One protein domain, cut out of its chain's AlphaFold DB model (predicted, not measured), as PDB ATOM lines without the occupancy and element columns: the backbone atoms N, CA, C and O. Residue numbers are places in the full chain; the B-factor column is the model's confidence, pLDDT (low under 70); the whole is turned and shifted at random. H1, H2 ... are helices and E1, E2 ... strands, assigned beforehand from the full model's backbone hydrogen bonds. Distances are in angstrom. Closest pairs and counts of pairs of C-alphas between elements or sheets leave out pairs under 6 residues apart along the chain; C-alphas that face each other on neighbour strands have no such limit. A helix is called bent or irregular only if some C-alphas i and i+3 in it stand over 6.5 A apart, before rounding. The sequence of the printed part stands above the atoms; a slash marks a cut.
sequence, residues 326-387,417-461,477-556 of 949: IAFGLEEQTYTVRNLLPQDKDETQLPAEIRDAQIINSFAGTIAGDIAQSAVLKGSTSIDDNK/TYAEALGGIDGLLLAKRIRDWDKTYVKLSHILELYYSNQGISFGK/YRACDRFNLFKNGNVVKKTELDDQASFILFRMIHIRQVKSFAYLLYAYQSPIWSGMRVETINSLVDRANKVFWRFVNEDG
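Overview. This is residues 326 to 387, 417 to 461 and 477 to 556 of the 949 residues of the protein "Hypothetical protein" of Notodromas monacha (UniProt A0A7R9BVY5). A core of crossed helices, H5, H9 and H11, has a small two-stranded sheet, E1 and E2, along one side of it, where E2 packs on H9. H6 and H8 cross each other toward one end of the long axis, with H7 beyond them, while H10 and the loop of residues 522 to 533 make the other end. The printed part has 187 residues with eleven named helices and two named strands, in the order H1 E1 H2 H3 E2 H4 H5 H6 H7 H8 H9 H10 H11; the sheet, E1 - E2, is antiparallel and the class is mostly helix. The whole is compact, with a radius of gyration of the C-alphas of 18.2 A, and only just elongated, with spans of 58 by 38 by 25 A.

Along the chain. The sheet is made of E1, residues 334 to 336, and E2, residues 358 to 360; C-alpha 334 is at (-41.082, -5.105, -12.790). Around it in the chain are four short helices: H1, residues 326 to 330, H2, residues 337 to 340, H3, residues 352 to 355, and H4, residues 361 to 364. H5, residues 367 to 378, is 16.5 A from first to last C-alpha. H6, residues 418 to 433, is 23.2 A long and begins with C-alpha 418 at (-50.658, -18.324, -35.252). H7 is residues 444 to 451, 11.0 A, and H8 is residues 479 to 487, 13.7 A. H8 is irregular, its C-alphas 480 and 483 standing 7.8 A apart. H9, residues 494 to 509, measures 22.7 A, and H10, residues 515 to 521, measures 9.9 A. H11, residues 534 to 555, is the longest helix at 30.1 A and ends with C-alpha 555 at (-47.803, -12.063, -43.801); it is only just irregular, C-alphas 552 and 555 being 6.6 A apart.

Arrangement. E1 and E2 are antiparallel neighbours at 146 degrees, with N 335 and O 359 at 2.8 A and N 359 and O 335 at 2.7 A, both within hydrogen-bond range. The closest C-alphas of E2 and H9 are those of Ile 359 and Gln 500, 6.1 A apart. H9 and H6 are the hubs, touching four helices each. H9 touches H5 at a steep tilt of 52 degrees, the same way, closest at the C-alphas of Ala 368 and Ala 501, 4.6 A. H9 touches H11 at a steep tilt of 52 degrees, opposite ways, closest at the C-alphas of Ser 502 and Val 541, 6.1 A. H5 touches H11 at a steep tilt of 65 degrees, closest at the C-alphas of Ala 375 and Leu 540, 5.5 A. H5 touches H6 with residues 367 to 370 alone, closest at the C-alphas of Ile 367 and Gly 424, 4.1 A; their tilt of 34 degrees is shallow, only just short of steep. H6 touches H1, closest at the C-alphas of Gly 329 and Ala 431, 3.8 A. H6 and H8 touch about perpendicular, at 74 degrees, closest at the C-alphas of Asp 426 and Arg 482, 6.7 A. H7 is close to H8 but not clearly touching, with the C-alphas of Tyr 451 and Ala 479 at 5.8 A. H2 touches H9, closest at the C-alphas of Val 337 and Arg 507, 6.6 A, and H2 and H3 only just touch, with 3 pairs of C-alphas within 8 A. H4 touches H9, closest at the C-alphas of Ala 364 and Ile 504, 6.6 A. H10 touches no helix but is near H5. Every O i to N i+4 pair is within hydrogen-bond range in H1, H5, H6, H7, H9, H10 and H11, against 3 of 5 in H8; H2, H3 and H4 are too short for such a pair.

Size, cuts and confidence. The two C-alphas farthest apart, those of Tyr 441 and Gln 525, are 60.9 A from each other. Residues 388 to 416 and 462 to 476 are not printed, and the C-alphas across these cuts are 12.5 A and 13.0 A apart. The links from H2 to H3 and from H10 to H11 are long. The mean pLDDT of the printed part is 75.4; it is under 70 in 55 residues, among them 341 to 351, 378 to 387 and 510 to 535.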
ATOM      1  N   ILE A 326     -54.087  -8.427 -19.924       95.88
ATOM      2  CA  ILE A 326     -55.031  -7.598 -19.157       95.88
ATOM      3  C   ILE A 326     -54.655  -7.542 -17.669       95.88
ATOM      4  O   ILE A 326     -54.512  -6.449 -17.119       95.88
ATOM      5  N   ALA A 327     -54.466  -8.696 -17.021       94.56
ATOM      6  CA  ALA A 327     -54.138  -8.760 -15.596       94.56
ATOM      7  C   ALA A 327     -52.824  -8.030 -15.279       94.56
ATOM      8  O   ALA A 327     -52.755  -7.235 -14.343       94.56
ATOM      9  N   PHE A 328     -51.793  -8.254 -16.095       94.88
ATOM     10  CA  PHE A 328     -50.474  -7.654 -15.914       94.88
ATOM     11  C   PHE A 328     -50.438  -6.182 -16.327       94.88
ATOM     12  O   PHE A 328     -49.605  -5.440 -15.835       94.88
ATOM     13  N   GLY A 329     -51.321  -5.731 -17.219       94.00
ATOM     14  CA  GLY A 329     -51.466  -4.311 -17.538       94.00
ATOM     15  C   GLY A 329     -52.153  -3.524 -16.425       94.00
ATOM     16  O   GLY A 329     -51.778  -2.385 -16.155       94.00
ATOM     17  N   LEU A 330     -53.143  -4.123 -15.757       93.19
ATOM     18  CA  LEU A 330     -53.815  -3.520 -14.601       93.19
ATOM     19  C   LEU A 330     -52.867  -3.402 -13.403       93.19
ATOM     20  O   LEU A 330     -52.825  -2.349 -12.769       93.19
ATOM     21  N   GLU A 331     -52.054  -4.434 -13.171       91.62
ATOM     22  CA  GLU A 331     -51.023  -4.463 -12.135       91.62
ATOM     23  C   GLU A 331     -49.632  -4.689 -12.756       91.62
ATOM     24  O   GLU A 331     -49.027  -5.761 -12.652       91.62
ATOM     25  N   GLU A 332     -49.129  -3.663 -13.452       91.88
ATOM     26  CA  GLU A 332     -47.808  -3.736 -14.089       91.88
ATOM     27  C   GLU A 332     -46.708  -3.761 -13.026       91.88
ATOM     28  O   GLU A 332     -46.579  -2.847 -12.207       91.88
ATOM     29  N   GLN A 333     -45.912  -4.828 -13.052       90.56
ATOM     30  CA  GLN A 333     -44.841  -5.094 -12.099       90.56
ATOM     31  C   GLN A 333     -43.537  -5.378 -12.843       90.56
ATOM     32  O   GLN A 333     -43.513  -5.990 -13.914       90.56
ATOM     33  N   THR A 334     -42.431  -4.944 -12.243       91.62
ATOM     34  CA  THR A 334     -41.082  -5.105 -12.790       91.62
ATOM     35  C   THR A 334     -40.236  -5.981 -11.883       91.62
ATOM     36  O   THR A 334     -40.150  -5.739 -10.679       91.62
ATOM     37  N   TYR A 335     -39.541  -6.946 -12.470       89.56
ATOM     38  CA  TYR A 335     -38.700  -7.902 -11.766       89.56
ATOM     39  C   TYR A 335     -37.298  -7.880 -12.346       89.56
ATOM     40  O   TYR A 335     -37.119  -7.970 -13.554       89.56
ATOM     41  N   THR A 336     -36.274  -7.818 -11.502       86.88
ATOM     42  CA  THR A 336     -34.901  -8.019 -11.984       86.88
ATOM     43  C   THR A 336     -34.689  -9.483 -12.360       86.88
ATOM     44  O   THR A 336     -35.174 -10.360 -11.636       86.88
ATOM     45  N   VAL A 337     -33.895  -9.762 -13.396       80.81
ATOM     46  CA  VAL A 337     -33.520 -11.138 -13.778       80.81
ATOM     47  C   VAL A 337     -32.987 -11.921 -12.573       80.81
ATOM     48  O   VAL A 337     -33.388 -13.068 -12.369       80.81
ATOM     49  N   ARG A 338     -32.163 -11.286 -11.726       78.19
ATOM     50  CA  ARG A 338     -31.629 -11.868 -10.483       78.19
ATOM     51  C   ARG A 338     -32.704 -12.487  -9.587       78.19
ATOM     52  O   ARG A 338     -32.597 -13.654  -9.234       78.19
ATOM     53  N   ASN A 339     -33.756 -11.734  -9.273       79.69
ATOM     54  CA  ASN A 339     -34.826 -12.171  -8.365       79.69
ATOM     55  C   ASN A 339     -35.644 -13.351  -8.907       79.69
ATOM     56  O   ASN A 339     -36.327 -14.033  -8.147       79.69
ATOM     57  N   LEU A 340     -35.590 -13.602 -10.217       76.06
ATOM     58  CA  LEU A 340     -36.307 -14.713 -10.831       76.06
ATOM     59  C   LEU A 340     -35.478 -16.003 -10.850       76.06
ATOM     60  O   LEU A 340     -36.059 -17.082 -11.025       76.06
ATOM     61  N   LEU A 341     -34.152 -15.922 -10.695       69.75
ATOM     62  CA  LEU A 341     -33.251 -17.074 -10.718       69.75
ATOM     63  C   LEU A 341     -33.379 -17.921  -9.436       69.75
ATOM     64  O   LEU A 341     -33.670 -17.391  -8.366       69.75
ATOM     65  N   PRO A 342     -33.189 -19.252  -9.515       62.84
ATOM     66  CA  PRO A 342     -33.123 -20.094  -8.321       62.84
ATOM     67  C   PRO A 342     -31.949 -19.673  -7.424       62.84
ATOM     68  O   PRO A 342     -30.842 -19.500  -7.931       62.84
ATOM     69  N   GLN A 343     -32.183 -19.586  -6.110       55.12
ATOM     70  CA  GLN A 343     -31.204 -19.148  -5.097       55.12
ATOM     71  C   GLN A 343     -29.910 -19.999  -5.075       55.12
ATOM     72  O   GLN A 343     -28.863 -19.518  -4.663       55.12
ATOM     73  N   ASP A 344     -29.957 -21.237  -5.582       52.41
ATOM     74  CA  ASP A 344     -28.838 -22.199  -5.576       52.41
ATOM     75  C   ASP A 344     -27.845 -22.064  -6.747       52.41
ATOM     76  O   ASP A 344     -26.991 -22.938  -6.938       52.41
ATOM     77  N   LYS A 345     -27.994 -21.061  -7.621       52.78
ATOM     78  CA  LYS A 345     -27.101 -20.870  -8.774       52.78
ATOM     79  C   LYS A 345     -26.221 -19.649  -8.563       52.78
ATOM     80  O   LYS A 345     -26.727 -18.574  -8.275       52.78
ATOM     81  N   ASP A 346     -24.919 -19.840  -8.766       49.25
ATOM     82  CA  ASP A 346     -23.881 -18.812  -8.696       49.25
ATOM     83  C   ASP A 346     -24.298 -17.545  -9.470       49.25
ATOM     84  O   ASP A 346     -24.203 -17.470 -10.698       49.25
ATOM     85  N   GLU A 347     -24.742 -16.521  -8.732       47.97
ATOM     86  CA  GLU A 347     -25.067 -15.171  -9.225       47.97
ATOM     87  C   GLU A 347     -23.869 -14.487  -9.918       47.97
ATOM     88  O   GLU A 347     -24.001 -13.429 -10.531       47.97
ATOM     89  N   THR A 348     -22.688 -15.098  -9.809       49.78
ATOM     90  CA  THR A 348     -21.375 -14.631 -10.251       49.78
ATOM     91  C   THR A 348     -21.086 -14.864 -11.739       49.78
ATOM     92  O   THR A 348     -20.092 -14.337 -12.233       49.78
ATOM     93  N   GLN A 349     -21.933 -15.601 -12.476       57.12
ATOM     94  CA  GLN A 349     -21.702 -15.923 -13.900       57.12
ATOM     95  C   GLN A 349     -22.494 -15.068 -14.907       57.12
ATOM     96  O   GLN A 349     -22.241 -15.161 -16.109       57.12
ATOM     97  N   LEU A 350     -23.435 -14.230 -14.459       64.44
ATOM     98  CA  LEU A 350     -24.186 -13.326 -15.340       64.44
ATOM     99  C   LEU A 350     -23.514 -11.945 -15.419       64.44
ATOM    100  O   LEU A 350     -23.158 -11.389 -14.376       64.44
ATOM    101  N   PRO A 351     -23.388 -11.344 -16.620       69.44
ATOM    102  CA  PRO A 351     -22.996  -9.943 -16.758       69.44
ATOM    103  C   PRO A 351     -23.911  -9.038 -15.931       69.44
ATOM    104  O   PRO A 351     -25.125  -9.255 -15.897       69.44
ATOM    105  N   ALA A 352     -23.342  -8.020 -15.277       73.50
ATOM    106  CA  ALA A 352     -24.092  -7.114 -14.399       73.50
ATOM    107  C   ALA A 352     -25.279  -6.455 -15.124       73.50
ATOM    108  O   ALA A 352     -26.366  -6.368 -14.563       73.50
ATOM    109  N   GLU A 353     -25.086  -6.101 -16.397       76.81
ATOM    110  CA  GLU A 353     -26.111  -5.537 -17.284       76.81
ATOM    111  C   GLU A 353     -27.360  -6.423 -17.377       76.81
ATOM    112  O   GLU A 353     -28.475  -5.931 -17.254       76.81
ATOM    113  N   ILE A 354     -27.182  -7.737 -17.543       74.94
ATOM    114  CA  ILE A 354     -28.289  -8.695 -17.660       74.94
ATOM    115  C   ILE A 354     -28.856  -9.050 -16.291       74.94
ATOM    116  O   ILE A 354     -30.063  -9.199 -16.137       74.94
ATOM    117  N   ARG A 355     -27.995  -9.191 -15.281       75.88
ATOM    118  CA  ARG A 355     -28.412  -9.524 -13.914       75.88
ATOM    119  C   ARG A 355     -29.389  -8.486 -13.356       75.88
ATOM    120  O   ARG A 355     -30.377  -8.859 -12.721       75.88
ATOM    121  N   ASP A 356     -29.094  -7.215 -13.610       83.88
ATOM    122  CA  ASP A 356     -29.835  -6.073 -13.080       83.88
ATOM    123  C   ASP A 356     -30.923  -5.581 -14.066       83.88
ATOM    124  O   ASP A 356     -31.694  -4.678 -13.737       83.88
ATOM    125  N   ALA A 357     -31.038  -6.211 -15.245       86.50
ATOM    126  CA  ALA A 357     -32.082  -5.932 -16.225       86.50
ATOM    127  C   ALA A 357     -33.483  -6.220 -15.666       86.50
ATOM    128  O   ALA A 357     -33.698  -7.195 -14.937       86.50
ATOM    129  N   GLN A 358     -34.443  -5.371 -16.037       90.75
ATOM    130  CA  GLN A 358     -35.823  -5.436 -15.567       90.75
ATOM    131  C   GLN A 358     -36.727  -6.112 -16.601       90.75
ATOM    132  O   GLN A 358     -36.828  -5.672 -17.744       90.75
ATOM    133  N   ILE A 359     -37.414  -7.163 -16.166       91.00
ATOM    134  CA  ILE A 359     -38.483  -7.844 -16.889       91.00
ATOM    135  C   ILE A 359     -39.814  -7.288 -16.400       91.00
ATOM    136  O   ILE A 359     -40.108  -7.318 -15.204       91.00
ATOM    137  N   ILE A 360     -40.628  -6.816 -17.331       93.56
ATOM    138  CA  ILE A 360     -41.985  -6.350 -17.075       93.56
ATOM    139  C   ILE A 360     -42.938  -7.531 -17.288       93.56
ATOM    140  O   ILE A 360     -42.886  -8.209 -18.320       93.56
ATOM    141  N   ASN A 361     -43.817  -7.789 -16.318       93.12
ATOM    142  CA  ASN A 361     -44.751  -8.918 -16.373       93.12
ATOM    143  C   ASN A 361     -45.649  -8.891 -17.625       93.12
ATOM    144  O   ASN A 361     -45.816  -9.932 -18.259       93.12
ATOM    145  N   SER A 362     -46.141  -7.718 -18.044       94.19
ATOM    146  CA  SER A 362     -46.996  -7.548 -19.230       94.19
ATOM    147  C   SER A 362     -46.342  -8.034 -20.528       94.19
ATOM    148  O   SER A 362     -47.006  -8.675 -21.341       94.19
ATOM    149  N   PHE A 363     -45.034  -7.830 -20.697       95.12
ATOM    150  CA  PHE A 363     -44.278  -8.367 -21.833       95.12
ATOM    151  C   PHE A 363     -44.036  -9.874 -21.700       95.12
ATOM    152  O   PHE A 363     -44.221 -10.623 -22.659       95.12
ATOM    153  N   ALA A 364     -43.663 -10.340 -20.506       92.56
ATOM    154  CA  ALA A 364     -43.395 -11.756 -20.266       92.56
ATOM    155  C   ALA A 364     -44.629 -12.649 -20.455       92.56
ATOM    156  O   ALA A 364     -44.509 -13.753 -20.984       92.56
ATOM    157  N   GLY A 365     -45.808 -12.156 -20.063       91.69
ATOM    158  CA  GLY A 365     -47.110 -12.814 -20.218       91.69
ATOM    159  C   GLY A 365     -47.626 -12.947 -21.640       91.69
ATOM    160  O   GLY A 365     -48.561 -13.715 -21.866       91.69
ATOM    161  N   THR A 366     -47.040 -12.200 -22.570       95.00
ATOM    162  CA  THR A 366     -47.564 -11.981 -23.917       95.00
ATOM    163  C   THR A 366     -46.483 -12.292 -24.958       95.00
ATOM    164  O   THR A 366     -45.624 -13.151 -24.732       95.00
ATOM    165  N   ILE A 367     -46.507 -11.594 -26.097       93.94
ATOM    166  CA  ILE A 367     -45.707 -11.912 -27.278       93.94
ATOM    167  C   ILE A 367     -44.188 -11.920 -27.033       93.94
ATOM    168  O   ILE A 367     -43.478 -12.694 -27.670       93.94
ATOM    169  N   ALA A 368     -43.657 -11.137 -26.083       93.69
ATOM    170  CA  ALA A 368     -42.218 -11.161 -25.787       93.69
ATOM    171  C   ALA A 368     -41.786 -12.498 -25.160       93.69
ATOM    172  O   ALA A 368     -40.718 -13.024 -25.479       93.69
ATOM    173  N   GLY A 369     -42.632 -13.075 -24.299       90.81
ATOM    174  CA  GLY A 369     -42.414 -14.404 -23.733       90.81
ATOM    175  C   GLY A 369     -42.486 -15.511 -24.785       90.81
ATOM    176  O   GLY A 369     -41.697 -16.451 -24.733       90.81
ATOM    177  N   ASP A 370     -43.377 -15.368 -25.765       88.94
ATOM    178  CA  ASP A 370     -43.535 -16.296 -26.892       88.94
ATOM    179  C   ASP A 370     -42.345 -16.266 -27.861       88.94
ATOM    180  O   ASP A 370     -41.839 -17.309 -28.291       88.94
ATOM    181  N   ILE A 371     -41.831 -15.067 -28.149       88.62
ATOM    182  CA  ILE A 371     -40.601 -14.863 -28.924       88.62
ATOM    183  C   ILE A 371     -39.410 -15.482 -28.185       88.62
ATOM    184  O   ILE A 371     -38.630 -16.224 -28.787       88.62
ATOM    185  N   ALA A 372     -39.292 -15.232 -26.876       86.12
ATOM    186  CA  ALA A 372     -38.243 -15.813 -26.045       86.12
ATOM    187  C   ALA A 372     -38.302 -17.348 -26.047       86.12
ATOM    188  O   ALA A 372     -37.287 -18.005 -26.280       86.12
ATOM    189  N   GLN A 373     -39.487 -17.934 -25.857       81.94
ATOM    190  CA  GLN A 373     -39.680 -19.381 -25.925       81.94
ATOM    191  C   GLN A 373     -39.269 -19.920 -27.298       81.94
ATOM    192  O   GLN A 373     -38.434 -20.821 -27.378       81.94
ATOM    193  N   SER A 374     -39.758 -19.320 -28.382       80.38
ATOM    194  CA  SER A 374     -39.426 -19.719 -29.754       80.38
ATOM    195  C   SER A 374     -37.922 -19.681 -30.039       80.38
ATOM    196  O   SER A 374     -37.382 -20.599 -30.668       80.38
ATOM    197  N   ALA A 375     -37.232 -18.660 -29.522       79.19
ATOM    198  CA  ALA A 375     -35.786 -18.512 -29.625       79.19
ATOM    199  C   ALA A 375     -35.023 -19.638 -28.898       79.19
ATOM    200  O   ALA A 375     -34.037 -20.144 -29.441       79.19
ATOM    201  N   VAL A 376     -35.491 -20.097 -27.722       74.62
ATOM    202  CA  VAL A 376     -34.917 -21.282 -27.039       74.62
ATOM    203  C   VAL A 376     -35.041 -22.524 -27.919       74.62
ATOM    204  O   VAL A 376     -34.104 -23.316 -28.015       74.62
ATOM    205  N   LEU A 377     -36.208 -22.728 -28.528       70.25
ATOM    206  CA  LEU A 377     -36.557 -24.005 -29.147       70.25
ATOM    207  C   LEU A 377     -35.882 -24.242 -30.499       70.25
ATOM    208  O   LEU A 377     -35.443 -25.362 -30.763       70.25
ATOM    209  N   LYS A 378     -35.752 -23.216 -31.352       66.62
ATOM    210  CA  LYS A 378     -35.025 -23.335 -32.635       66.62
ATOM    211  C   LYS A 378     -33.537 -22.971 -32.530       66.62
ATOM    212  O   LYS A 378     -32.848 -23.010 -33.537       66.62
ATOM    213  N   GLY A 379     -32.999 -22.639 -31.354       54.72
ATOM    214  CA  GLY A 379     -31.706 -21.949 -31.232       54.72
ATOM    215  C   GLY A 379     -30.414 -22.675 -31.652       54.72
ATOM    216  O   GLY A 379     -29.330 -22.130 -31.457       54.72
ATOM    217  N   SER A 380     -30.498 -23.874 -32.233       45.03
ATOM    218  CA  SER A 380     -29.350 -24.651 -32.736       45.03
ATOM    219  C   SER A 380     -29.516 -25.116 -34.192       45.03
ATOM    220  O   SER A 380     -28.526 -25.272 -34.906       45.03
ATOM    221  N   THR A 381     -30.747 -25.253 -34.691       52.22
ATOM    222  CA  THR A 381     -31.001 -25.387 -36.130       52.22
ATOM    223  C   THR A 381     -31.041 -23.990 -36.737       52.22
ATOM    224  O   THR A 381     -31.454 -23.044 -36.075       52.22
ATOM    225  N   SER A 382     -30.571 -23.800 -37.972       50.81
ATOM    226  CA  SER A 382     -30.756 -22.514 -38.649       50.81
ATOM    227  C   SER A 382     -32.249 -22.184 -38.609       50.81
ATOM    228  O   SER A 382     -33.036 -22.862 -39.277       50.81
ATOM    229  N   ILE A 383     -32.648 -21.199 -37.793       54.00
ATOM    230  CA  ILE A 383     -33.900 -20.477 -38.008       54.00
ATOM    231  C   ILE A 383     -33.729 -19.961 -39.426       54.00
ATOM    232  O   ILE A 383     -32.923 -19.068 -39.668       54.00
ATOM    233  N   ASP A 384     -34.321 -20.673 -40.375       57.38
ATOM    234  CA  ASP A 384     -34.291 -20.265 -41.761       57.38
ATOM    235  C   ASP A 384     -35.081 -18.966 -41.791       57.38
ATOM    236  O   ASP A 384     -36.276 -18.960 -41.494       57.38
ATOM    237  N   ASP A 385     -34.384 -17.865 -42.064       56.00
ATOM    238  CA  ASP A 385     -34.951 -16.520 -42.143       56.00
ATOM    239  C   ASP A 385     -36.133 -16.450 -43.135       56.00
ATOM    240  O   ASP A 385     -36.909 -15.493 -43.112       56.00
ATOM    241  N   ASN A 386     -36.285 -17.461 -43.999       56.22
ATOM    242  CA  ASN A 386     -37.401 -17.597 -44.925       56.22
ATOM    243  C   ASN A 386     -38.657 -18.245 -44.314       56.22
ATOM    244  O   ASN A 386     -39.696 -18.231 -44.976       56.22
ATOM    245  N   LYS A 387     -38.603 -18.797 -43.094       60.97
ATOM    246  CA  LYS A 387     -39.750 -19.449 -42.438       60.97
ATOM    247  C   LYS A 387     -40.710 -18.428 -41.833       60.97
ATOM    248  O   LYS A 387     -40.295 -17.472 -41.183       60.97
ATOM    249  N   THR A 417     -47.108 -20.543 -32.733       85.50
ATOM    250  CA  THR A 417     -48.335 -20.738 -33.513       85.50
ATOM    251  C   THR A 417     -48.967 -19.406 -33.888       85.50
ATOM    252  O   THR A 417     -48.669 -18.337 -33.340       85.50
ATOM    253  N   TYR A 418     -49.885 -19.479 -34.843       86.94
ATOM    254  CA  TYR A 418     -50.658 -18.324 -35.252       86.94
ATOM    255  C   TYR A 418     -51.520 -17.762 -34.112       86.94
ATOM    256  O   TYR A 418     -51.548 -16.551 -33.887       86.94
ATOM    257  N   ALA A 419     -52.170 -18.643 -33.348       90.94
ATOM    258  CA  ALA A 419     -53.041 -18.245 -32.252       90.94
ATOM    259  C   ALA A 419     -52.266 -17.643 -31.070       90.94
ATOM    260  O   ALA A 419     -52.725 -16.659 -30.482       90.94
ATOM    261  N   GLU A 420     -51.079 -18.171 -30.752       91.00
ATOM    262  CA  GLU A 420     -50.160 -17.566 -29.781       91.00
ATOM    263  C   GLU A 420     -49.702 -16.176 -30.229       91.00
ATOM    264  O   GLU A 420     -49.764 -15.232 -29.442       91.00
ATOM    265  N   ALA A 421     -49.304 -16.016 -31.497       91.44
ATOM    266  CA  ALA A 421     -48.880 -14.720 -32.022       91.44
ATOM    267  C   ALA A 421     -50.001 -13.673 -31.924       91.44
ATOM    268  O   ALA A 421     -49.788 -12.568 -31.420       91.44
ATOM    269  N   LEU A 422     -51.210 -14.029 -32.369       92.50
ATOM    270  CA  LEU A 422     -52.379 -13.155 -32.339       92.50
ATOM    271  C   LEU A 422     -52.818 -12.809 -30.908       92.50
ATOM    272  O   LEU A 422     -53.028 -11.633 -30.603       92.50
ATOM    273  N   GLY A 423     -52.913 -13.807 -30.021       95.12
ATOM    274  CA  GLY A 423     -53.280 -13.608 -28.616       95.12
ATOM    275  C   GLY A 423     -52.221 -12.840 -27.820       95.12
ATOM    276  O   GLY A 423     -52.560 -12.010 -26.977       95.12
ATOM    277  N   GLY A 424     -50.938 -13.054 -28.116       95.19
ATOM    278  CA  GLY A 424     -49.824 -12.316 -27.524       95.19
ATOM    279  C   GLY A 424     -49.794 -10.845 -27.950       95.19
ATOM    280  O   GLY A 424     -49.560  -9.976 -27.109       95.19
ATOM    281  N   ILE A 425     -50.061 -10.547 -29.228       94.69
ATOM    282  CA  ILE A 425     -50.203  -9.168 -29.726       94.69
ATOM    283  C   ILE A 425     -51.373  -8.474 -29.023       94.69
ATOM    284  O   ILE A 425     -51.191  -7.391 -28.464       94.69
ATOM    285  N   ASP A 426     -52.549  -9.107 -29.011       95.88
ATOM    286  CA  ASP A 426     -53.754  -8.557 -28.382       95.88
ATOM    287  C   ASP A 426     -53.536  -8.288 -26.891       95.88
ATOM    288  O   ASP A 426     -53.811  -7.190 -26.407       95.88
ATOM    289  N   GLY A 427     -52.983  -9.269 -26.171       96.56
ATOM    290  CA  GLY A 427     -52.677  -9.144 -24.752       96.56
ATOM    291  C   GLY A 427     -51.746  -7.969 -24.457       96.56
ATOM    292  O   GLY A 427     -52.010  -7.212 -23.523       96.56
ATOM    293  N   LEU A 428     -50.693  -7.767 -25.258       96.19
ATOM    294  CA  LEU A 428     -49.748  -6.666 -25.045       96.19
ATOM    295  C   LEU A 428     -50.359  -5.298 -25.385       96.19
ATOM    296  O   LEU A 428     -50.146  -4.336 -24.647       96.19
ATOM    297  N   LEU A 429     -51.143  -5.204 -26.465       94.25
ATOM    298  CA  LEU A 429     -51.855  -3.973 -26.829       94.25
ATOM    299  C   LEU A 429     -52.821  -3.539 -25.724       94.25
ATOM    300  O   LEU A 429     -52.810  -2.374 -25.321       94.25
ATOM    301  N   LEU A 430     -53.623  -4.480 -25.214       94.56
ATOM    302  CA  LEU A 430     -54.534  -4.236 -24.099       94.56
ATOM    303  C   LEU A 430     -53.755  -3.828 -22.846       94.56
ATOM    304  O   LEU A 430     -54.083  -2.812 -22.235       94.56
ATOM    305  N   ALA A 431     -52.682  -4.550 -22.504       94.62
ATOM    306  CA  ALA A 431     -51.867  -4.257 -21.325       94.62
ATOM    307  C   ALA A 431     -51.349  -2.811 -21.310       94.62
ATOM    308  O   ALA A 431     -51.379  -2.149 -20.273       94.62
ATOM    309  N   LYS A 432     -50.913  -2.304 -22.470       91.88
ATOM    310  CA  LYS A 432     -50.338  -0.959 -22.597       91.88
ATOM    311  C   LYS A 432     -51.353   0.176 -22.541       91.88
ATOM    312  O   LYS A 432     -50.938   1.314 -22.360       91.88
ATOM    313  N   ARG A 433     -52.653  -0.101 -22.675       89.50
ATOM    314  CA  ARG A 433     -53.699   0.939 -22.744       89.50
ATOM    315  C   ARG A 433     -54.770   0.839 -21.671       89.50
ATOM    316  O   ARG A 433     -55.405   1.837 -21.350       89.50
ATOM    317  N   ILE A 434     -54.925  -0.317 -21.032       90.00
ATOM    318  CA  ILE A 434     -55.985  -0.557 -20.044       90.00
ATOM    319  C   ILE A 434     -55.934   0.370 -18.819       90.00
ATOM    320  O   ILE A 434     -56.946   0.591 -18.147       90.00
ATOM    321  N   ARG A 435     -54.767   0.948 -18.510       87.81
ATOM    322  CA  ARG A 435     -54.615   1.941 -17.436       87.81
ATOM    323  C   ARG A 435     -55.148   3.319 -17.829       87.81
ATOM    324  O   ARG A 435     -55.640   4.014 -16.941       87.81
ATOM    325  N   ASP A 436     -55.121   3.656 -19.117       83.06
ATOM    326  CA  ASP A 436     -55.509   4.965 -19.659       83.06
ATOM    327  C   ASP A 436     -57.024   5.104 -19.853       83.06
ATOM    328  O   ASP A 436     -57.554   6.219 -19.888       83.06
ATOM    329  N   TRP A 437     -57.733   3.980 -19.973       81.75
ATOM    330  CA  TRP A 437     -59.184   3.954 -20.135       81.75
ATOM    331  C   TRP A 437     -59.923   4.249 -18.828       81.75
ATOM    332  O   TRP A 437     -59.517   3.807 -17.743       81.75
ATOM    333  N   ASP A 438     -61.046   4.966 -18.947       75.44
ATOM    334  CA  ASP A 438     -61.990   5.152 -17.845       75.44
ATOM    335  C   ASP A 438     -62.686   3.818 -17.544       75.44
ATOM    336  O   ASP A 438     -63.412   3.263 -18.369       75.44
ATOM    337  N   LYS A 439     -62.428   3.291 -16.344       74.88
ATOM    338  CA  LYS A 439     -62.921   1.989 -15.880       74.88
ATOM    339  C   LYS A 439     -64.101   2.098 -14.913       74.88
ATOM    340  O   LYS A 439     -64.516   1.073 -14.382       74.88
ATOM    341  N   THR A 440     -64.646   3.295 -14.670       70.94
ATOM    342  CA  THR A 440     -65.616   3.548 -13.580       70.94
ATOM    343  C   THR A 440     -66.822   2.595 -13.603       70.94
ATOM    344  O   THR A 440     -67.296   2.184 -12.546       70.94
ATOM    345  N   TYR A 441     -67.268   2.171 -14.792       72.69
ATOM    346  CA  TYR A 441     -68.380   1.225 -14.975       72.69
ATOM    347  C   TYR A 441     -68.023   0.035 -15.883       72.69
ATOM    348  O   TYR A 441     -68.898  -0.604 -16.469       72.69
ATOM    349  N   VAL A 442     -66.729  -0.271 -16.033       81.88
ATOM    350  CA  VAL A 442     -66.248  -1.271 -16.996       81.88
ATOM    351  C   VAL A 442     -65.705  -2.496 -16.265       81.88
ATOM    352  O   VAL A 442     -64.817  -2.405 -15.420       81.88
ATOM    353  N   LYS A 443     -66.261  -3.658 -16.607       88.19
ATOM    354  CA  LYS A 443     -65.891  -4.983 -16.103       88.19
ATOM    355  C   LYS A 443     -64.982  -5.708 -17.107       88.19
ATOM    356  O   LYS A 443     -64.823  -5.242 -18.238       88.19
ATOM    357  N   LEU A 444     -64.358  -6.817 -16.710       93.12
ATOM    358  CA  LEU A 444     -63.431  -7.574 -17.565       93.12
ATOM    359  C   LEU A 444     -64.133  -8.082 -18.827       93.12
ATOM    360  O   LEU A 444     -63.597  -7.947 -19.928       93.12
ATOM    361  N   SER A 445     -65.349  -8.610 -18.668       91.06
ATOM    362  CA  SER A 445     -66.183  -9.063 -19.786       91.06
ATOM    363  C   SER A 445     -66.409  -7.967 -20.831       91.06
ATOM    364  O   SER A 445     -66.287  -8.231 -22.022       91.06
ATOM    365  N   HIS A 446     -66.655  -6.724 -20.403       88.12
ATOM    366  CA  HIS A 446     -66.869  -5.586 -21.303       88.12
ATOM    367  C   HIS A 446     -65.630  -5.241 -22.141       88.12
ATOM    368  O   HIS A 446     -65.776  -4.904 -23.312       88.12
ATOM    369  N   ILE A 447     -64.420  -5.322 -21.573       91.50
ATOM    370  CA  ILE A 447     -63.176  -5.067 -22.323       91.50
ATOM    371  C   ILE A 447     -62.995  -6.105 -23.431       91.50
ATOM    372  O   ILE A 447     -62.725  -5.741 -24.575       91.50
ATOM    373  N   LEU A 448     -63.177  -7.386 -23.102       93.81
ATOM    374  CA  LEU A 448     -63.056  -8.478 -24.067       93.81
ATOM    375  C   LEU A 448     -64.127  -8.381 -25.161       93.81
ATOM    376  O   LEU A 448     -63.794  -8.448 -26.343       93.81
ATOM    377  N   GLU A 449     -65.384  -8.157 -24.775       87.94
ATOM    378  CA  GLU A 449     -66.507  -7.996 -25.703       87.94
ATOM    379  C   GLU A 449     -66.261  -6.836 -26.677       87.94
ATOM    380  O   GLU A 449     -66.396  -6.999 -27.886       87.94
ATOM    381  N   LEU A 450     -65.836  -5.669 -26.186       85.94
ATOM    382  CA  LEU A 450     -65.594  -4.515 -27.049       85.94
ATOM    383  C   LEU A 450     -64.401  -4.722 -27.984       85.94
ATOM    384  O   LEU A 450     -64.525  -4.426 -29.172       85.94
ATOM    385  N   TYR A 451     -63.274  -5.244 -27.485       91.38
ATOM    386  CA  TYR A 451     -62.060  -5.439 -28.288       91.38
ATOM    387  C   TYR A 451     -62.258  -6.455 -29.424       91.38
ATOM    388  O   TYR A 451     -61.784  -6.228 -30.539       91.38
ATOM    389  N   TYR A 452     -62.993  -7.544 -29.168       90.62
ATOM    390  CA  TYR A 452     -63.329  -8.574 -30.159       90.62
ATOM    391  C   TYR A 452     -64.678  -8.337 -30.859       90.62
ATOM    392  O   TYR A 452     -65.229  -9.261 -31.455       90.62
ATOM    393  N   SER A 453     -65.193  -7.103 -30.847       81.69
ATOM    394  CA  SER A 453     -66.372  -6.698 -31.623       81.69
ATOM    395  C   SER A 453     -66.025  -5.668 -32.700       81.69
ATOM    396  O   SER A 453     -64.973  -5.027 -32.681       81.69
ATOM    397  N   ASN A 454     -66.979  -5.423 -33.603       75.88
ATOM    398  CA  ASN A 454     -66.879  -4.341 -34.585       75.88
ATOM    399  C   ASN A 454     -66.894  -2.939 -33.941       75.88
ATOM    400  O   ASN A 454     -66.445  -1.983 -34.578       75.88
ATOM    401  N   GLN A 455     -67.401  -2.803 -32.704       74.62
ATOM    402  CA  GLN A 455     -67.515  -1.511 -32.017       74.62
ATOM    403  C   GLN A 455     -66.143  -0.980 -31.585       74.62
ATOM    404  O   GLN A 455     -65.835   0.193 -31.809       74.62
ATOM    405  N   GLY A 456     -65.310  -1.860 -31.021       79.38
ATOM    406  CA  GLY A 456     -64.014  -1.502 -30.459       79.38
ATOM    407  C   GLY A 456     -64.092  -0.717 -29.158       79.38
ATOM    408  O   GLY A 456     -65.128  -0.174 -28.769       79.38
ATOM    409  N   ILE A 457     -62.950  -0.621 -28.486       81.31
ATOM    410  CA  ILE A 457     -62.796   0.230 -27.307       81.31
ATOM    411  C   ILE A 457     -62.453   1.639 -27.781       81.31
ATOM    412  O   ILE A 457     -61.509   1.832 -28.552       81.31
ATOM    413  N   SER A 458     -63.246   2.610 -27.336       69.06
ATOM    414  CA  SER A 458     -63.116   4.016 -27.734       69.06
ATOM    415  C   SER A 458     -63.112   4.997 -26.558       69.06
ATOM    416  O   SER A 458     -62.694   6.128 -26.742       69.06
ATOM    417  N   PHE A 459     -63.488   4.592 -25.343       64.81
ATOM    418  CA  PHE A 459     -63.472   5.484 -24.180       64.81
ATOM    419  C   PHE A 459     -62.059   5.613 -23.587       64.81
ATOM    420  O   PHE A 459     -61.408   4.624 -23.258       64.81
ATOM    421  N   GLY A 460     -61.579   6.844 -23.416       54.59
ATOM    422  CA  GLY A 460     -60.265   7.131 -22.837       54.59
ATOM    423  C   GLY A 460     -59.762   8.521 -23.211       54.59
ATOM    424  O   GLY A 460     -60.352   9.204 -24.045       54.59
ATOM    425  N   LYS A 461     -58.663   8.972 -22.595       50.50
ATOM    426  CA  LYS A 461     -58.012  10.215 -23.037       50.50
ATOM    427  C   LYS A 461     -57.549  10.033 -24.483       50.50
ATOM    428  O   LYS A 461     -56.785   9.112 -24.751       50.50
ATOM    429  N   TYR A 477     -59.551   0.718 -30.524       85.00
ATOM    430  CA  TYR A 477     -58.850  -0.537 -30.254       85.00
ATOM    431  C   TYR A 477     -59.757  -1.721 -30.585       85.00
ATOM    432  O   TYR A 477     -60.734  -1.976 -29.878       85.00
ATOM    433  N   ARG A 478     -59.435  -2.416 -31.680       87.00
ATOM    434  CA  ARG A 478     -60.158  -3.586 -32.194       87.00
ATOM    435  C   ARG A 478     -59.181  -4.688 -32.570       87.00
ATOM    436  O   ARG A 478     -58.109  -4.406 -33.105       87.00
ATOM    437  N   ALA A 479     -59.603  -5.933 -32.402       89.38
ATOM    438  CA  ALA A 479     -58.845  -7.105 -32.823       89.38
ATOM    439  C   ALA A 479     -58.509  -7.082 -34.330       89.38
ATOM    440  O   ALA A 479     -57.399  -7.431 -34.723       89.38
ATOM    441  N   CYS A 480     -59.409  -6.604 -35.191       84.94
ATOM    442  CA  CYS A 480     -59.128  -6.455 -36.626       84.94
ATOM    443  C   CYS A 480     -58.105  -5.338 -36.953       84.94
ATOM    444  O   CYS A 480     -57.438  -5.399 -37.979       84.94
ATOM    445  N   ASP A 481     -57.886  -4.364 -36.057       83.44
ATOM    446  CA  ASP A 481     -56.881  -3.299 -36.225       83.44
ATOM    447  C   ASP A 481     -55.521  -3.647 -35.589       83.44
ATOM    448  O   ASP A 481     -54.577  -2.855 -35.668       83.44
ATOM    449  N   ARG A 482     -55.389  -4.824 -34.959       88.00
ATOM    450  CA  ARG A 482     -54.254  -5.170 -34.085       88.00
ATOM    451  C   ARG A 482     -52.887  -4.922 -34.720       88.00
ATOM    452  O   ARG A 482     -52.008  -4.364 -34.077       88.00
ATOM    453  N   PHE A 483     -52.696  -5.271 -35.994       85.94
ATOM    454  CA  PHE A 483     -51.401  -5.109 -36.659       85.94
ATOM    455  C   PHE A 483     -51.076  -3.643 -36.921       85.94
ATOM    456  O   PHE A 483     -49.926  -3.239 -36.768       85.94
ATOM    457  N   ASN A 484     -52.076  -2.838 -37.282       82.94
ATOM    458  CA  ASN A 484     -51.898  -1.401 -37.478       82.94
ATOM    459  C   ASN A 484     -51.569  -0.723 -36.142       82.94
ATOM    460  O   ASN A 484     -50.642   0.083 -36.074       82.94
ATOM    461  N   LEU A 485     -52.267  -1.112 -35.070       83.12
ATOM    462  CA  LEU A 485     -52.021  -0.629 -33.709       83.12
ATOM    463  C   LEU A 485     -50.639  -1.041 -33.188       83.12
ATOM    464  O   LEU A 485     -49.963  -0.237 -32.556       83.12
ATOM    465  N   PHE A 486     -50.200  -2.267 -33.484       86.00
ATOM    466  CA  PHE A 486     -48.908  -2.794 -33.043       86.00
ATOM    467  C   PHE A 486     -47.726  -2.187 -33.812       86.00
ATOM    468  O   PHE A 486     -46.671  -1.941 -33.235       86.00
ATOM    469  N   LYS A 487     -47.900  -1.906 -35.113       82.25
ATOM    470  CA  LYS A 487     -46.904  -1.205 -35.947       82.25
ATOM    471  C   LYS A 487     -46.767   0.265 -35.592       82.25
ATOM    472  O   LYS A 487     -45.692   0.836 -35.775       82.25
ATOM    473  N   ASN A 488     -47.856   0.887 -35.143       72.50
ATOM    474  CA  ASN A 488     -47.842   2.258 -34.672       72.50
ATOM    475  C   ASN A 488     -46.999   2.310 -33.387       72.50
ATOM    476  O   ASN A 488     -47.499   2.084 -32.286       72.50
ATOM    477  N   GLY A 489     -45.694   2.573 -33.542       61.62
ATOM    478  CA  GLY A 489     -44.661   2.502 -32.496       61.62
ATOM    479  C   GLY A 489     -44.874   3.415 -31.280       61.62
ATOM    480  O   GLY A 489     -44.016   3.479 -30.401       61.62
ATOM    481  N   ASN A 490     -46.013   4.105 -31.224       72.94
ATOM    482  CA  ASN A 490     -46.526   4.840 -30.079       72.94
ATOM    483  C   ASN A 490     -47.072   3.921 -28.968       72.94
ATOM    484  O   ASN A 490     -47.042   4.328 -27.812       72.94
ATOM    485  N   VAL A 491     -47.567   2.710 -29.281       79.62
ATOM    486  CA  VAL A 491     -48.094   1.771 -28.260       79.62
ATOM    487  C   VAL A 491     -47.011   0.818 -27.750       79.62
ATOM    488  O   VAL A 491     -46.831   0.675 -26.543       79.62
ATOM    489  N   VAL A 492     -46.286   0.169 -28.664       85.56
ATOM    490  CA  VAL A 492     -45.205  -0.771 -28.341       85.56
ATOM    491  C   VAL A 492     -43.974  -0.389 -29.149       85.56
ATOM    492  O   VAL A 492     -43.989  -0.408 -30.381       85.56
ATOM    493  N   LYS A 493     -42.882  -0.043 -28.463       89.00
ATOM    494  CA  LYS A 493     -41.606   0.238 -29.122       89.00
ATOM    495  C   LYS A 493     -40.913  -1.073 -29.466       89.00
ATOM    496  O   LYS A 493     -40.707  -1.912 -28.594       89.00
ATOM    497  N   LYS A 494     -40.478  -1.212 -30.719       87.94
ATOM    498  CA  LYS A 494     -39.746  -2.399 -31.182       87.94
ATOM    499  C   LYS A 494     -38.522  -2.717 -30.316       87.94
ATOM    500  O   LYS A 494     -38.362  -3.852 -29.899       87.94
ATOM    501  N   THR A 495     -37.711  -1.713 -29.989       88.88
ATOM    502  CA  THR A 495     -36.508  -1.903 -29.161       88.88
ATOM    503  C   THR A 495     -36.839  -2.430 -27.765       88.88
ATOM    504  O   THR A 495     -36.145  -3.294 -27.256       88.88
ATOM    505  N   GLU A 496     -37.931  -1.950 -27.165       91.31
ATOM    506  CA  GLU A 496     -38.375  -2.405 -25.846       91.31
ATOM    507  C   GLU A 496     -38.856  -3.861 -25.894       91.31
ATOM    508  O   GLU A 496     -38.525  -4.646 -25.011       91.31
ATOM    509  N   LEU A 497     -39.582  -4.243 -26.951       92.38
ATOM    510  CA  LEU A 497     -39.985  -5.632 -27.170       92.38
ATOM    511  C   LEU A 497     -38.765  -6.560 -27.305       92.38
ATOM    512  O   LEU A 497     -38.731  -7.621 -26.679       92.38
ATOM    513  N   ASP A 498     -37.774  -6.143 -28.095       88.69
ATOM    514  CA  ASP A 498     -36.554  -6.909 -28.357       88.69
ATOM    515  C   ASP A 498     -35.721  -7.100 -27.066       88.69
ATOM    516  O   ASP A 498     -35.273  -8.215 -26.766       88.69
ATOM    517  N   ASP A 499     -35.590  -6.046 -26.252       90.12
ATOM    518  CA  ASP A 499     -34.913  -6.087 -24.949       90.12
ATOM    519  C   ASP A 499     -35.636  -7.025 -23.969       90.12
ATOM    520  O   ASP A 499     -35.020  -7.909 -23.364       90.12
ATOM    521  N   GLN A 500     -36.962  -6.890 -23.843       93.50
ATOM    522  CA  GLN A 500     -37.762  -7.724 -22.942       93.50
ATOM    523  C   GLN A 500     -37.682  -9.208 -23.326       93.50
ATOM    524  O   GLN A 500     -37.430 -10.047 -22.457       93.50
ATOM    525  N   ALA A 501     -37.821  -9.542 -24.615       90.88
ATOM    526  CA  ALA A 501     -37.686 -10.917 -25.103       90.88
ATOM    527  C   ALA A 501     -36.304 -11.510 -24.771       90.88
ATOM    528  O   ALA A 501     -36.205 -12.662 -24.339       90.88
ATOM    529  N   SER A 502     -35.242 -10.707 -24.881       86.75
ATOM    530  CA  SER A 502     -33.882 -11.105 -24.499       86.75
ATOM    531  C   SER A 502     -33.771 -11.416 -23.010       86.75
ATOM    532  O   SER A 502     -33.325 -12.506 -22.644       86.75
ATOM    533  N   PHE A 503     -34.236 -10.524 -22.132       87.00
ATOM    534  CA  PHE A 503     -34.175 -10.736 -20.681       87.00
ATOM    535  C   PHE A 503     -34.979 -11.963 -20.230       87.00
ATOM    536  O   PHE A 503     -34.518 -12.744 -19.390       87.00
ATOM    537  N   ILE A 504     -36.150 -12.194 -20.828       86.69
ATOM    538  CA  ILE A 504     -36.968 -13.381 -20.556       86.69
ATOM    539  C   ILE A 504     -36.254 -14.656 -21.029       86.69
ATOM    540  O   ILE A 504     -36.206 -15.646 -20.290       86.69
ATOM    541  N   LEU A 505     -35.643 -14.634 -22.218       82.31
ATOM    542  CA  LEU A 505     -34.866 -15.756 -22.748       82.31
ATOM    543  C   LEU A 505     -33.713 -16.136 -21.807       82.31
ATOM    544  O   LEU A 505     -33.535 -17.320 -21.493       82.31
ATOM    545  N   PHE A 506     -32.973 -15.146 -21.289       78.50
ATOM    546  CA  PHE A 506     -31.929 -15.375 -20.283       78.50
ATOM    547  C   PHE A 506     -32.472 -16.156 -19.084       78.50
ATOM    548  O   PHE A 506     -31.843 -17.119 -18.626       78.50
ATOM    549  N   ARG A 507     -33.669 -15.800 -18.603       78.12
ATOM    550  CA  ARG A 507     -34.309 -16.511 -17.497       78.12
ATOM    551  C   ARG A 507     -34.709 -17.942 -17.868       78.12
ATOM    552  O   ARG A 507     -34.497 -18.845 -17.049       78.12
ATOM    553  N   MET A 508     -35.262 -18.162 -19.062       76.00
ATOM    554  CA  MET A 508     -35.715 -19.479 -19.531       76.00
ATOM    555  C   MET A 508     -34.565 -20.486 -19.660       76.00
ATOM    556  O   MET A 508     -34.689 -21.619 -19.187       76.00
ATOM    557  N   ILE A 509     -33.419 -20.074 -20.215       71.19
ATOM    558  CA  ILE A 509     -32.233 -20.936 -20.386       71.19
ATOM    559  C   ILE A 509     -31.709 -21.456 -19.033       71.19
ATOM    560  O   ILE A 509     -31.202 -22.574 -18.937       71.19
ATOM    561  N   HIS A 510     -31.880 -20.686 -17.955       66.25
ATOM    562  CA  HIS A 510     -31.386 -21.038 -16.622       66.25
ATOM    563  C   HIS A 510     -32.341 -21.930 -15.801       66.25
ATOM    564  O   HIS A 510     -32.009 -22.286 -14.663       66.25
ATOM    565  N   ILE A 511     -33.486 -22.367 -16.341       62.19
ATOM    566  CA  ILE A 511     -34.334 -23.406 -15.723       62.19
ATOM    567  C   ILE A 511     -33.620 -24.769 -15.862       62.19
ATOM    568  O   ILE A 511     -33.321 -25.212 -16.963       62.19
ATOM    569  N   ARG A 512     -33.310 -25.437 -14.734       47.50
ATOM    570  CA  ARG A 512     -32.418 -26.624 -14.561       47.50
ATOM    571  C   ARG A 512     -32.701 -27.869 -15.445       47.50
ATOM    572  O   ARG A 512     -31.984 -28.853 -15.320       47.50
ATOM    573  N   GLN A 513     -33.706 -27.858 -16.318       45.41
ATOM    574  CA  GLN A 513     -34.286 -29.044 -16.967       45.41
ATOM    575  C   GLN A 513     -34.127 -29.083 -18.496       45.41
ATOM    576  O   GLN A 513     -34.749 -29.912 -19.158       45.41
ATOM    577  N   VAL A 514     -33.287 -28.240 -19.108       46.50
ATOM    578  CA  VAL A 514     -33.098 -28.284 -20.568       46.50
ATOM    579  C   VAL A 514     -32.148 -29.415 -20.999       46.50
ATOM    580  O   VAL A 514     -31.128 -29.190 -21.648       46.50
ATOM    581  N   LYS A 515     -32.487 -30.672 -20.675       38.16
ATOM    582  CA  LYS A 515     -31.773 -31.857 -21.194       38.16
ATOM    583  C   LYS A 515     -31.764 -31.881 -22.732       38.16
ATOM    584  O   LYS A 515     -30.793 -32.337 -23.327       38.16
ATOM    585  N   SER A 516     -32.789 -31.320 -23.376       40.94
ATOM    586  CA  SER A 516     -32.907 -31.219 -24.840       40.94
ATOM    587  C   SER A 516     -31.938 -30.208 -25.469       40.94
ATOM    588  O   SER A 516     -31.485 -30.417 -26.587       40.94
ATOM    589  N   PHE A 517     -31.561 -29.145 -24.751       40.62
ATOM    590  CA  PHE A 517     -30.603 -28.141 -25.241       40.62
ATOM    591  C   PHE A 517     -29.165 -28.581 -24.979       40.62
ATOM    592  O   PHE A 517     -28.303 -28.360 -25.820       40.62
ATOM    593  N   ALA A 518     -28.933 -29.345 -23.900       36.47
ATOM    594  CA  ALA A 518     -27.726 -30.160 -23.794       36.47
ATOM    595  C   ALA A 518     -27.602 -31.107 -25.001       36.47
ATOM    596  O   ALA A 518     -26.520 -31.217 -25.554       36.47
ATOM    597  N   TYR A 519     -28.696 -31.727 -25.470       37.38
ATOM    598  CA  TYR A 519     -28.698 -32.588 -26.665       37.38
ATOM    599  C   TYR A 519     -28.456 -31.827 -27.985       37.38
ATOM    600  O   TYR A 519     -27.716 -32.316 -28.836       37.38
ATOM    601  N   LEU A 520     -29.018 -30.621 -28.144       39.94
ATOM    602  CA  LEU A 520     -28.753 -29.727 -29.287       39.94
ATOM    603  C   LEU A 520     -27.318 -29.177 -29.294       39.94
ATOM    604  O   LEU A 520     -26.785 -28.884 -30.363       39.94
ATOM    605  N   LEU A 521     -26.688 -29.065 -28.122       39.00
ATOM    606  CA  LEU A 521     -25.275 -28.724 -27.969       39.00
ATOM    607  C   LEU A 521     -24.357 -29.951 -27.935       39.00
ATOM    608  O   LEU A 521     -23.166 -29.784 -28.131       39.00
ATOM    609  N   TYR A 522     -24.851 -31.183 -27.763       35.19
ATOM    610  CA  TYR A 522     -24.017 -32.401 -27.775       35.19
ATOM    611  C   TYR A 522     -23.381 -32.679 -29.150       35.19
ATOM    612  O   TYR A 522     -22.460 -33.490 -29.238       35.19
ATOM    613  N   ALA A 523     -23.813 -31.978 -30.206       35.34
ATOM    614  CA  ALA A 523     -23.094 -31.906 -31.482       35.34
ATOM    615  C   ALA A 523     -21.798 -31.062 -31.409       35.34
ATOM    616  O   ALA A 523     -20.973 -31.127 -32.314       35.34
ATOM    617  N   TYR A 524     -21.584 -30.321 -30.319       33.97
ATOM    618  CA  TYR A 524     -20.377 -29.572 -29.989       33.97
ATOM    619  C   TYR A 524     -19.928 -29.928 -28.564       33.97
ATOM    620  O   TYR A 524     -20.435 -29.413 -27.572       33.97
ATOM    621  N   GLN A 525     -18.940 -30.817 -28.445       30.17
ATOM    622  CA  GLN A 525     -18.277 -31.122 -27.174       30.17
ATOM    623  C   GLN A 525     -17.755 -29.844 -26.494       30.17
ATOM    624  O   GLN A 525     -16.665 -29.380 -26.808       30.17
ATOM    625  N   SER A 526     -18.490 -29.293 -25.528       30.48
ATOM    626  CA  SER A 526     -17.901 -28.565 -24.395       30.48
ATOM    627  C   SER A 526     -18.919 -28.294 -23.277       30.48
ATOM    628  O   SER A 526     -20.115 -28.147 -23.530       30.48
ATOM    629  N   PRO A 527     -18.457 -28.217 -22.015       35.28
ATOM    630  CA  PRO A 527     -19.270 -27.816 -20.874       35.28
ATOM    631  C   PRO A 527     -19.505 -26.294 -20.908       35.28
ATOM    632  O   PRO A 527     -18.889 -25.544 -20.160       35.28
ATOM    633  N   ILE A 528     -20.380 -25.815 -21.800       40.94
ATOM    634  CA  ILE A 528     -20.755 -24.393 -21.920       40.94
ATOM    635  C   ILE A 528     -22.112 -24.180 -21.249       40.94
ATOM    636  O   ILE A 528     -23.135 -24.018 -21.905       40.94
ATOM    637  N   TRP A 529     -22.139 -24.177 -19.922       40.56
ATOM    638  CA  TRP A 529     -23.203 -23.464 -19.197       40.56
ATOM    639  C   TRP A 529     -22.698 -22.121 -18.654       40.56
ATOM    640  O   TRP A 529     -23.498 -21.246 -18.355       40.56
ATOM    641  N   SER A 530     -21.376 -21.920 -18.633       40.56
ATOM    642  CA  SER A 530     -20.689 -20.747 -18.085       40.56
ATOM    643  C   SER A 530     -20.147 -19.779 -19.153       40.56
ATOM    644  O   SER A 530     -19.184 -19.064 -18.892       40.56
ATOM    645  N   GLY A 531     -20.688 -19.780 -20.382       41.62
ATOM    646  CA  GLY A 531     -20.059 -19.028 -21.479       41.62
ATOM    647  C   GLY A 531     -20.877 -18.751 -22.739       41.62
ATOM    648  O   GLY A 531     -20.278 -18.389 -23.751       41.62
ATOM    649  N   MET A 532     -22.209 -18.898 -22.732       52.50
ATOM    650  CA  MET A 532     -22.996 -18.362 -23.850       52.50
ATOM    651  C   MET A 532     -22.891 -16.833 -23.790       52.50
ATOM    652  O   MET A 532     -23.387 -16.214 -22.850       52.50
ATOM    653  N   ARG A 533     -22.166 -16.229 -24.740       60.44
ATOM    654  CA  ARG A 533     -21.990 -14.773 -24.784       60.44
ATOM    655  C   ARG A 533     -23.356 -14.113 -24.956       60.44
ATOM    656  O   ARG A 533     -24.196 -14.637 -25.686       60.44
ATOM    657  N   VAL A 534     -23.548 -12.949 -24.337       64.81
ATOM    658  CA  VAL A 534     -24.747 -12.101 -24.514       64.81
ATOM    659  C   VAL A 534     -25.074 -11.922 -26.002       64.81
ATOM    660  O   VAL A 534     -26.222 -12.045 -26.407       64.81
ATOM    661  N   GLU A 535     -24.035 -11.781 -26.828       66.94
ATOM    662  CA  GLU A 535     -24.087 -11.727 -28.294       66.94
ATOM    663  C   GLU A 535     -24.856 -12.904 -28.928       66.94
ATOM    664  O   GLU A 535     -25.638 -12.709 -29.853       66.94
ATOM    665  N   THR A 536     -24.676 -14.131 -28.430       71.69
ATOM    666  CA  THR A 536     -25.359 -15.323 -28.957       71.69
ATOM    667  C   THR A 536     -26.846 -15.315 -28.609       71.69
ATOM    668  O   THR A 536     -27.669 -15.670 -29.449       71.69
ATOM    669  N   ILE A 537     -27.203 -14.880 -27.401       70.19
ATOM    670  CA  ILE A 537     -28.597 -14.811 -26.939       70.19
ATOM    671  C   ILE A 537     -29.346 -13.713 -27.687       70.19
ATOM    672  O   ILE A 537     -30.413 -13.975 -28.238       70.19
ATOM    673  N   ASN A 538     -28.733 -12.538 -27.816       75.44
ATOM    674  CA  ASN A 538     -29.283 -11.454 -28.623       75.44
ATOM    675  C   ASN A 538     -29.457 -11.906 -30.079       75.44
ATOM    676  O   ASN A 538     -30.529 -11.728 -30.636       75.44
ATOM    677  N   SER A 539     -28.495 -12.639 -30.660       77.94
ATOM    678  CA  SER A 539     -28.639 -13.169 -32.028       77.94
ATOM    679  C   SER A 539     -29.797 -14.167 -32.202       77.94
ATOM    680  O   SER A 539     -30.348 -14.312 -33.294       77.94
ATOM    681  N   LEU A 540     -30.166 -14.898 -31.144       77.44
ATOM    682  CA  LEU A 540     -31.296 -15.827 -31.169       77.44
ATOM    683  C   LEU A 540     -32.624 -15.078 -31.164       77.44
ATOM    684  O   LEU A 540     -33.509 -15.402 -31.957       77.44
ATOM    685  N   VAL A 541     -32.724 -14.068 -30.305       81.31
ATOM    686  CA  VAL A 541     -33.890 -13.189 -30.218       81.31
ATOM    687  C   VAL A 541     -34.029 -12.356 -31.478       81.31
ATOM    688  O   VAL A 541     -35.114 -12.324 -32.035       81.31
ATOM    689  N   ASP A 542     -32.942 -11.802 -32.015       82.94
ATOM    690  CA  ASP A 542     -32.939 -11.048 -33.270       82.94
ATOM    691  C   ASP A 542     -33.500 -11.870 -34.433       82.94
ATOM    692  O   ASP A 542     -34.297 -11.365 -35.226       82.94
ATOM    693  N   ARG A 543     -33.143 -13.158 -34.528       79.31
ATOM    694  CA  ARG A 543     -33.706 -14.064 -35.543       79.31
ATOM    695  C   ARG A 543     -35.194 -14.323 -35.328       79.31
ATOM    696  O   ARG A 543     -35.965 -14.230 -36.281       79.31
ATOM    697  N   ALA A 544     -35.610 -14.615 -34.096       81.75
ATOM    698  CA  ALA A 544     -37.024 -14.816 -33.775       81.75
ATOM    699  C   ALA A 544     -37.853 -13.543 -34.035       81.75
ATOM    700  O   ALA A 544     -38.907 -13.602 -34.666       81.75
ATOM    701  N   ASN A 545     -37.329 -12.380 -33.649       85.44
ATOM    702  CA  ASN A 545     -37.907 -11.067 -33.906       85.44
ATOM    703  C   ASN A 545     -37.978 -10.747 -35.390       85.44
ATOM    704  O   ASN A 545     -38.968 -10.177 -35.836       85.44
ATOM    705  N   LYS A 546     -36.966 -11.107 -36.181       81.56
ATOM    706  CA  LYS A 546     -36.999 -10.918 -37.634       81.56
ATOM    707  C   LYS A 546     -38.181 -11.665 -38.255       81.56
ATOM    708  O   LYS A 546     -38.924 -11.060 -39.024       81.56
ATOM    709  N   VAL A 547     -38.391 -12.927 -37.876       80.38
ATOM    710  CA  VAL A 547     -39.550 -13.725 -38.316       80.38
ATOM    711  C   VAL A 547     -40.862 -13.110 -37.821       80.38
ATOM    712  O   VAL A 547     -41.802 -12.948 -38.597       80.38
ATOM    713  N   PHE A 548     -40.920 -12.694 -36.554       86.19
ATOM    714  CA  PHE A 548     -42.117 -12.085 -35.976       86.19
ATOM    715  C   PHE A 548     -42.500 -10.754 -36.634       86.19
ATOM    716  O   PHE A 548     -43.643 -10.554 -37.041       86.19
ATOM    717  N   TRP A 549     -41.548  -9.841 -36.804       85.00
ATOM    718  CA  TRP A 549     -41.797  -8.558 -37.454       85.00
ATOM    719  C   TRP A 549     -42.107  -8.717 -38.939       85.00
ATOM    720  O   TRP A 549     -42.864  -7.913 -39.478       85.00
ATOM    721  N   ARG A 550     -41.585  -9.758 -39.597       80.69
ATOM    722  CA  ARG A 550     -42.015 -10.132 -40.945       80.69
ATOM    723  C   ARG A 550     -43.483 -10.547 -40.957       80.69
ATOM    724  O   ARG A 550     -44.235 -10.014 -41.756       80.69
ATOM    725  N   PHE A 551     -43.921 -11.385 -40.021       80.88
ATOM    726  CA  PHE A 551     -45.339 -11.721 -39.872       80.88
ATOM    727  C   PHE A 551     -46.217 -10.481 -39.662       80.88
ATOM    728  O   PHE A 551     -47.212 -10.300 -40.362       80.88
ATOM    729  N   VAL A 552     -45.809  -9.576 -38.767       82.88
ATOM    730  CA  VAL A 552     -46.524  -8.315 -38.537       82.88
ATOM    731  C   VAL A 552     -46.579  -7.472 -39.821       82.88
ATOM    732  O   VAL A 552     -47.625  -6.898 -40.130       82.88
ATOM    733  N   ASN A 553     -45.486  -7.386 -40.589       79.12
ATOM    734  CA  ASN A 553     -45.345  -6.483 -41.740       79.12
ATOM    735  C   ASN A 553     -45.865  -7.031 -43.077       79.12
ATOM    736  O   ASN A 553     -46.496  -6.267 -43.808       79.12
ATOM    737  N   GLU A 554     -45.604  -8.299 -43.382       65.88
ATOM    738  CA  GLU A 554     -45.752  -8.928 -44.702       65.88
ATOM    739  C   GLU A 554     -46.899  -9.961 -44.753       65.88
ATOM    740  O   GLU A 554     -47.620  -9.984 -45.745       65.88
ATOM    741  N   ASP A 555     -47.137 -10.744 -43.685       52.31
ATOM    742  CA  ASP A 555     -47.803 -12.063 -43.801       52.31
ATOM    743  C   ASP A 555     -48.951 -12.358 -42.808       52.31
ATOM    744  O   ASP A 555     -49.439 -13.486 -42.732       52.31
ATOM    745  N   GLY A 556     -49.462 -11.368 -42.068       49.19
ATOM    746  CA  GLY A 556     -50.728 -11.552 -41.346       49.19
ATOM    747  C   GLY A 556     -51.880 -11.928 -42.296       49.19
ATOM    748  O   GLY A 556     -52.678 -12.801 -42.030       49.19
TER     749      GLY A 556